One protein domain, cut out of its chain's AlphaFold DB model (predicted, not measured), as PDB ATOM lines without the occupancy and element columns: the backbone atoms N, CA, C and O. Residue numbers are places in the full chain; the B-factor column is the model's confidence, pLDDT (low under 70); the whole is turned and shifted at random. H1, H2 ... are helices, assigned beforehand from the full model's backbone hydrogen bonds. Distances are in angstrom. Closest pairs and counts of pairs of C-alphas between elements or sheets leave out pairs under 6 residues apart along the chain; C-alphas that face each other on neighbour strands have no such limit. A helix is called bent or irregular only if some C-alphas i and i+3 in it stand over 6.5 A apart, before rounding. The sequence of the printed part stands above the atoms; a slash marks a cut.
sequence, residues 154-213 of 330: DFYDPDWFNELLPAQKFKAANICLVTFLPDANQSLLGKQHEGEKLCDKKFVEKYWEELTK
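This is residues 154 to 213 of the 330 residues of the protein "DDE Tnp4 domain-containing protein" of Puccinia coronata f. sp. avenae (UniProt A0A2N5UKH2). You are looking at an elongated, loosely built model with two small groups of short helices toward its two ends, H1 with H2 in one and H3 with the longest helix, H4, in the other. Between the two groups runs a long stretch with no named element, residues 173 to 193, which passes through the middle and loops out by way of Gly 190 before it comes back to H3. The printed part has 60 residues with four named helices, H1, H2, H3 and H4 in that order, and no named strand; the class is all helix, though under half of the residues, 29 of 60, are in named elements. The whole is loose, with a radius of gyration of the C-alphas of 13.1 A, and the C-alphas span 40 by 21 by 16 A.

Start at H4, residues 200 to 211. Look back to H3, residues 194 to 197: the two are close but not clearly touching, and their closest C-alphas, those of Gly 195 and Phe 203, are 6.3 A apart. At the other end look for H1, residues 158 to 163, and H2, residues 166 to 172. These two are also close but not clearly touching, the closest C-alphas being those of Phe 161 and Lys 169 at 7.0 A. They run opposite ways at a steep tilt of 49 degrees. H1 and H2 are each apart from both H3 and H4. In the backbone, every O i to N i+4 pair of H1 is within hydrogen-bond range, against 6 of 8 in H4 and 1 of 3 in H2, where 3 of 4 O i to N i+3 pairs are within range; H3 is too short for an O i to N i+4 pair.

Find C-alpha 200 at (39.938, -1.518, 34.029), where H4 begins; from there it runs 14.2 A to C-alpha 211 at (46.789, 10.575, 31.285). H4 is irregular: C-alphas 206 and 209 are 7.6 A apart. H3, from Glu 194 to Lys 197, is 5.6 A long. Go to C-alpha 158 at (56.787, 11.384, 29.710) for the first residue of H1, which is 8.8 A long. H2, from Pro 166 to Ala 172, covers 10.2 A; it is neither bent nor irregular, but only just, with C-alphas 167 and 170 at 6.1 A.

The two C-alphas farthest apart are those of Ala 167 and Gly 190, at 41.1 A. The printed part has no cut. The links from H1 to H2 and from H3 to H4 are tight, with 2 residues each, and the link from H2 to H3 is long, with 21. The mean pLDDT of the printed part is 75.3, and 15 residues are under 70, among them residues 184 to 192.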
ATOM      1  N   ASP A 154      51.527   5.034  31.737       80.56
ATOM      2  CA  ASP A 154      51.638   5.939  32.882       80.56
ATOM      3  C   ASP A 154      52.604   5.467  33.986       80.56
ATOM      4  O   ASP A 154      52.765   6.152  34.995       80.56
ATOM      5  N   PHE A 155      53.304   4.345  33.783       79.19
ATOM      6  CA  PHE A 155      54.450   3.926  34.608       79.19
ATOM      7  C   PHE A 155      55.774   4.585  34.197       79.19
ATOM      8  O   PHE A 155      56.770   4.448  34.908       79.19
ATOM      9  N   TYR A 156      55.816   5.249  33.041       79.94
ATOM     10  CA  TYR A 156      57.040   5.778  32.448       79.94
ATOM     11  C   TYR A 156      57.074   7.300  32.526       79.94
ATOM     12  O   TYR A 156      56.042   7.955  32.443       79.94
ATOM     13  N   ASP A 157      58.265   7.881  32.645       80.94
ATOM     14  CA  ASP A 157      58.396   9.335  32.582       80.94
ATOM     15  C   ASP A 157      58.040   9.849  31.164       80.94
ATOM     16  O   ASP A 157      58.518   9.271  30.175       80.94
ATOM     17  N   PRO A 158      57.200  10.897  31.022       82.62
ATOM     18  CA  PRO A 158      56.787  11.384  29.710       82.62
ATOM     19  C   PRO A 158      57.929  11.937  28.861       82.62
ATOM     20  O   PRO A 158      57.925  11.704  27.653       82.62
ATOM     21  N   ASP A 159      58.905  12.633  29.450       82.31
ATOM     22  CA  ASP A 159      60.022  13.218  28.705       82.31
ATOM     23  C   ASP A 159      60.918  12.097  28.164       82.31
ATOM     24  O   ASP A 159      61.163  12.027  26.955       82.31
ATOM     25  N   TRP A 160      61.261  11.121  29.011       85.44
ATOM     26  CA  TRP A 160      61.971   9.905  28.592       85.44
ATOM     27  C   TRP A 160      61.228   9.137  27.486       85.44
ATOM     28  O   TRP A 160      61.811   8.766  26.464       85.44
ATOM     29  N   PHE A 161      59.918   8.917  27.643       83.00
ATOM     30  CA  PHE A 161      59.120   8.211  26.634       83.00
ATOM     31  C   PHE A 161      59.009   9.009  25.326       83.00
ATOM     32  O   PHE A 161      58.841   8.439  24.238       83.00
ATOM     33  N   ASN A 162      59.097  10.337  25.399       83.69
ATOM     34  CA  ASN A 162      59.050  11.217  24.245       83.69
ATOM     35  C   ASN A 162      60.324  11.152  23.401       83.69
ATOM     36  O   ASN A 162      60.188  11.110  22.174       83.69
ATOM     37  N   GLU A 163      61.495  11.027  24.030       85.38
ATOM     38  CA  GLU A 163      62.807  10.884  23.376       85.38
ATOM     39  C   GLU A 163      62.999   9.559  22.612       85.38
ATOM     40  O   GLU A 163      63.780   9.500  21.658       85.38
ATOM     41  N   LEU A 164      62.272   8.494  22.973       76.81
ATOM     42  CA  LEU A 164      62.365   7.192  22.298       76.81
ATOM     43  C   LEU A 164      61.996   7.257  20.803       76.81
ATOM     44  O   LEU A 164      61.030   7.910  20.397       76.81
ATOM     45  N   LEU A 165      62.678   6.463  19.969       77.31
ATOM     46  CA  LEU A 165      62.289   6.309  18.563       77.31
ATOM     47  C   LEU A 165      60.908   5.631  18.452       77.31
ATOM     48  O   LEU A 165      60.601   4.737  19.247       77.31
ATOM     49  N   PRO A 166      60.086   5.937  17.427       74.88
ATOM     50  CA  PRO A 166      58.732   5.386  17.310       74.88
ATOM     51  C   PRO A 166      58.675   3.852  17.365       74.88
ATOM     52  O   PRO A 166      57.809   3.291  18.027       74.88
ATOM     53  N   ALA A 167      59.644   3.164  16.753       68.94
ATOM     54  CA  ALA A 167      59.750   1.701  16.779       68.94
ATOM     55  C   ALA A 167      60.171   1.112  18.146       68.94
ATOM     56  O   ALA A 167      59.995  -0.085  18.377       68.94
ATOM     57  N   GLN A 168      60.731   1.929  19.044       71.88
ATOM     58  CA  GLN A 168      61.066   1.549  20.419       71.88
ATOM     59  C   GLN A 168      59.871   1.753  21.360       71.88
ATOM     60  O   GLN A 168      59.641   0.901  22.213       71.88
ATOM     61  N   LYS A 169      59.051   2.796  21.158       76.00
ATOM     62  CA  LYS A 169      57.873   3.101  22.001       76.00
ATOM     63  C   LYS A 169      56.911   1.914  22.156       76.00
ATOM     64  O   LYS A 169      56.570   1.550  23.276       76.00
ATOM     65  N   PHE A 170      56.555   1.246  21.052       69.00
ATOM     66  CA  PHE A 170      55.698   0.043  21.064       69.00
ATOM     67  C   PHE A 170      56.339  -1.189  21.731       69.00
ATOM     68  O   PHE A 170      55.632  -2.125  22.102       69.00
ATOM     69  N   LYS A 171      57.674  -1.226  21.844       72.62
ATOM     70  CA  LYS A 171      58.402  -2.295  22.543       72.62
ATOM     71  C   LYS A 171      58.558  -1.994  24.033       72.62
ATOM     72  O   LYS A 171      58.544  -2.931  24.821       72.62
ATOM     73  N   ALA A 172      58.693  -0.717  24.392       69.69
ATOM     74  CA  ALA A 172      58.923  -0.256  25.754       69.69
ATOM     75  C   ALA A 172      57.665  -0.323  26.636       69.69
ATOM     76  O   ALA A 172      57.745  -0.865  27.731       69.69
ATOM     77  N   ALA A 173      56.516   0.181  26.163       75.31
ATOM     78  CA  ALA A 173      55.316   0.354  26.991       75.31
ATOM     79  C   ALA A 173      54.019  -0.098  26.299       75.31
ATOM     80  O   ALA A 173      53.918  -0.159  25.070       75.31
ATOM     81  N   ASN A 174      52.986  -0.376  27.096       80.25
ATOM     82  CA  ASN A 174      51.635  -0.645  26.620       80.25
ATOM     83  C   ASN A 174      50.867   0.667  26.414       80.25
ATOM     84  O   ASN A 174      50.128   1.131  27.278       80.25
ATOM     85  N   ILE A 175      50.995   1.235  25.215       78.75
ATOM     86  CA  ILE A 175      50.347   2.493  24.800       78.75
ATOM     87  C   ILE A 175      48.815   2.403  24.614       78.75
ATOM     88  O   ILE A 175      48.230   3.251  23.930       78.75
ATOM     89  N   CYS A 176      48.173   1.378  25.178       74.00
ATOM     90  CA  CYS A 176      46.723   1.169  25.205       74.00
ATOM     91  C   CYS A 176      46.178   0.903  26.623       74.00
ATOM     92  O   CYS A 176      44.979   0.673  26.760       74.00
ATOM     93  N   LEU A 177      47.027   0.924  27.659       77.00
ATOM     94  CA  LEU A 177      46.640   0.710  29.056       77.00
ATOM     95  C   LEU A 177      47.162   1.848  29.948       77.00
ATOM     96  O   LEU A 177      48.295   2.296  29.772       77.00
ATOM     97  N   VAL A 178      46.306   2.314  30.858       76.25
ATOM     98  CA  VAL A 178      46.589   3.272  31.943       76.25
ATOM     99  C   VAL A 178      46.004   2.717  33.236       76.25
ATOM    100  O   VAL A 178      45.042   1.944  33.189       76.25
ATOM    101  N   THR A 179      46.579   3.076  34.379       78.38
ATOM    102  CA  THR A 179      46.300   2.419  35.667       78.38
ATOM    103  C   THR A 179      46.298   3.380  36.857       78.38
ATOM    104  O   THR A 179      45.617   3.113  37.844       78.38
ATOM    105  N   PHE A 180      46.995   4.513  36.781       81.25
ATOM    106  CA  PHE A 180      46.995   5.525  37.835       81.25
ATOM    107  C   PHE A 180      45.895   6.569  37.630       81.25
ATOM    108  O   PHE A 180      45.421   6.807  36.522       81.25
ATOM    109  N   LEU A 181      45.476   7.221  38.715       80.44
ATOM    110  CA  LEU A 181      44.623   8.406  38.623       80.44
ATOM    111  C   LEU A 181      45.441   9.615  38.124       80.44
ATOM    112  O   LEU A 181      46.612   9.729  38.491       80.44
ATOM    113  N   PRO A 182      44.831  10.563  37.379       76.50
ATOM    114  CA  PRO A 182      45.496  11.801  36.946       76.50
ATOM    115  C   PRO A 182      46.105  12.622  38.090       76.50
ATOM    116  O   PRO A 182      47.106  13.308  37.905       76.50
ATOM    117  N   ASP A 183      45.512  12.527  39.281       76.50
ATOM    118  CA  ASP A 183      46.040  13.080  40.521       76.50
ATOM    119  C   ASP A 183      46.265  11.946  41.527       76.50
ATOM    120  O   ASP A 183      45.336  11.465  42.182       76.50
ATOM    121  N   ALA A 184      47.524  11.525  41.665       65.69
ATOM    122  CA  ALA A 184      47.921  10.464  42.584       65.69
ATOM    123  C   ALA A 184      47.595  10.781  44.058       65.69
ATOM    124  O   ALA A 184      47.431   9.858  44.853       65.69
ATOM    125  N   ASN A 185      47.438  12.059  44.434       66.31
ATOM    126  CA  ASN A 185      47.060  12.431  45.799       66.31
ATOM    127  C   ASN A 185      45.635  11.968  46.145       66.31
ATOM    128  O   ASN A 185      45.344  11.724  47.312       66.31
ATOM    129  N   GLN A 186      44.760  11.799  45.147       65.69
ATOM    130  CA  GLN A 186      43.378  11.350  45.353       65.69
ATOM    131  C   GLN A 186      43.292   9.865  45.722       65.69
ATOM    132  O   GLN A 186      42.368   9.483  46.432       65.69
ATOM    133  N   SER A 187      44.286   9.058  45.329       62.38
ATOM    134  CA  SER A 187      44.425   7.657  45.758       62.38
ATOM    135  C   SER A 187      44.969   7.529  47.195       62.38
ATOM    136  O   SER A 187      44.791   6.511  47.856       62.38
ATOM    137  N   LEU A 188      45.599   8.591  47.719       57.44
ATOM    138  CA  LEU A 188      46.074   8.673  49.109       57.44
ATOM    139  C   LEU A 188      45.003   9.187  50.085       57.44
ATOM    140  O   LEU A 188      45.231   9.232  51.295       57.44
ATOM    141  N   LEU A 189      43.828   9.587  49.591       60.84
ATOM    142  CA  LEU A 189      42.705   9.951  50.447       60.84
ATOM    143  C   LEU A 189      42.090   8.672  51.026       60.84
ATOM    144  O   LEU A 189      41.745   7.753  50.292       60.84
ATOM    145  N   GLY A 190      41.844   8.637  52.340       53.50
ATOM    146  CA  GLY A 190      41.226   7.489  53.033       53.50
ATOM    147  C   GLY A 190      39.776   7.159  52.628       53.50
ATOM    148  O   GLY A 190      39.093   6.419  53.332       53.50
ATOM    149  N   LYS A 191      39.280   7.723  51.522       64.06
ATOM    150  CA  LYS A 191      38.007   7.410  50.872       64.06
ATOM    151  C   LYS A 191      38.309   7.018  49.429       64.06
ATOM    152  O   LYS A 191      38.782   7.862  48.677       64.06
ATOM    153  N   GLN A 192      37.981   5.779  49.060       58.38
ATOM    154  CA  GLN A 192      38.163   5.250  47.705       58.38
ATOM    155  C   GLN A 192      37.579   6.209  46.658       58.38
ATOM    156  O   GLN A 192      36.391   6.555  46.720       58.38
ATOM    157  N   HIS A 193      38.404   6.619  45.699       70.00
ATOM    158  CA  HIS A 193      37.996   7.551  44.657       70.00
ATOM    159  C   HIS A 193      37.011   6.875  43.688       70.00
ATOM    160  O   HIS A 193      37.098   5.678  43.424       70.00
ATOM    161  N   GLU A 194      36.067   7.629  43.110       69.81
ATOM    162  CA  GLU A 194      35.054   7.061  42.201       69.81
ATOM    163  C   GLU A 194      35.663   6.359  40.978       69.81
ATOM    164  O   GLU A 194      35.056   5.441  40.429       69.81
ATOM    165  N   GLY A 195      36.865   6.772  40.557       67.06
ATOM    166  CA  GLY A 195      37.621   6.095  39.505       67.06
ATOM    167  C   GLY A 195      38.012   4.661  39.873       67.06
ATOM    168  O   GLY A 195      37.839   3.765  39.059       67.06
ATOM    169  N   GLU A 196      38.446   4.420  41.110       71.81
ATOM    170  CA  GLU A 196      38.952   3.123  41.602       71.81
ATOM    171  C   GLU A 196      37.845   2.066  41.782       71.81
ATOM    172  O   GLU A 196      38.120   0.921  42.129       71.81
ATOM    173  N   LYS A 197      36.578   2.448  41.571       73.44
ATOM    174  CA  LYS A 197      35.409   1.550  41.548       73.44
ATOM    175  C   LYS A 197      35.035   1.095  40.133       73.44
ATOM    176  O   LYS A 197      34.099   0.314  39.960       73.44
ATOM    177  N   LEU A 198      35.705   1.623  39.108       73.06
ATOM    178  CA  LEU A 198      35.501   1.240  37.715       73.06
ATOM    179  C   LEU A 198      36.339   0.001  37.395       73.06
ATOM    180  O   LEU A 198      37.477  -0.105  37.835       73.06
ATOM    181  N   CYS A 199      35.808  -0.907  36.575       72.00
ATOM    182  CA  CYS A 199      36.640  -1.954  35.982       72.00
ATOM    183  C   CYS A 199      37.645  -1.346  34.995       72.00
ATOM    184  O   CYS A 199      37.339  -0.334  34.358       72.00
ATOM    185  N   ASP A 200      38.789  -2.001  34.806       68.38
ATOM    186  CA  ASP A 200      39.938  -1.518  34.029       68.38
ATOM    187  C   ASP A 200      39.547  -0.913  32.679       68.38
ATOM    188  O   ASP A 200      39.982   0.179  32.333       68.38
ATOM    189  N   LYS A 201      38.640  -1.562  31.935       73.38
ATOM    190  CA  LYS A 201      38.145  -1.036  30.654       73.38
ATOM    191  C   LYS A 201      37.463   0.333  30.797       73.38
ATOM    192  O   LYS A 201      37.753   1.235  30.020       73.38
ATOM    193  N   LYS A 202      36.580   0.502  31.787       76.81
ATOM    194  CA  LYS A 202      35.887   1.777  32.058       76.81
ATOM    195  C   LYS A 202      36.823   2.817  32.674       76.81
ATOM    196  O   LYS A 202      36.634   4.007  32.447       76.81
ATOM    197  N   PHE A 203      37.811   2.379  33.455       82.19
ATOM    198  CA  PHE A 203      38.863   3.240  33.992       82.19
ATOM    199  C   PHE A 203      39.701   3.835  32.857       82.19
ATOM    200  O   PHE A 203      39.815   5.055  32.742       82.19
ATOM    201  N   VAL A 204      40.197   2.971  31.967       78.56
ATOM    202  CA  VAL A 204      40.904   3.329  30.736       78.56
ATOM    203  C   VAL A 204      40.047   4.279  29.903       78.56
ATOM    204  O   VAL A 204      40.473   5.401  29.668       78.56
ATOM    205  N   GLU A 205      38.815   3.911  29.539       81.56
ATOM    206  CA  GLU A 205      37.912   4.777  28.756       81.56
ATOM    207  C   GLU A 205      37.687   6.166  29.391       81.56
ATOM    208  O   GLU A 205      37.549   7.144  28.661       81.56
ATOM    209  N   LYS A 206      37.684   6.279  30.729       85.06
ATOM    210  CA  LYS A 206      37.481   7.550  31.444       85.06
ATOM    211  C   LYS A 206      38.738   8.423  31.525       85.06
ATOM    212  O   LYS A 206      38.624   9.638  31.390       85.06
ATOM    213  N   TYR A 207      39.909   7.835  31.781       82.88
ATOM    214  CA  TYR A 207      41.136   8.588  32.092       82.88
ATOM    215  C   TYR A 207      42.186   8.582  30.968       82.88
ATOM    216  O   TYR A 207      43.153   9.341  31.040       82.88
ATOM    217  N   TRP A 208      41.987   7.797  29.899       84.50
ATOM    218  CA  TRP A 208      42.920   7.675  28.770       84.50
ATOM    219  C   TRP A 208      43.342   9.024  28.185       84.50
ATOM    220  O   TRP A 208      44.535   9.313  28.058       84.50
ATOM    221  N   GLU A 209      42.365   9.852  27.814       82.00
ATOM    222  CA  GLU A 209      42.613  11.134  27.151       82.00
ATOM    223  C   GLU A 209      43.315  12.146  28.049       82.00
ATOM    224  O   GLU A 209      43.909  13.085  27.535       82.00
ATOM    225  N   GLU A 210      43.240  11.992  29.372       85.06
ATOM    226  CA  GLU A 210      43.887  12.883  30.329       85.06
ATOM    227  C   GLU A 210      45.320  12.447  30.622       85.06
ATOM    228  O   GLU A 210      46.246  13.245  30.470       85.06
ATOM    229  N   LEU A 211      45.497  11.167  30.949       81.38
ATOM    230  CA  LEU A 211      46.789  10.575  31.285       81.38
ATOM    231  C   LEU A 211      47.733  10.514  30.087       81.38
ATOM    232  O   LEU A 211      48.943  10.586  30.269       81.38
ATOM    233  N   THR A 212      47.213  10.424  28.856       83.62
ATOM    234  CA  THR A 212      48.072  10.349  27.665       83.62
ATOM    235  C   THR A 212      48.470  11.689  27.042       83.62
ATOM    236  O   THR A 212      49.311  11.696  26.146       83.62
ATOM    237  N   LYS A 213      47.978  12.831  27.556       85.00
ATOM    238  CA  LYS A 213      48.344  14.186  27.075       85.00
ATOM    239  C   LYS A 213      49.851  14.480  27.012       85.00
ATOM    240  O   LYS A 213      50.256  15.088  26.022       85.00
TER     241      LYS A 213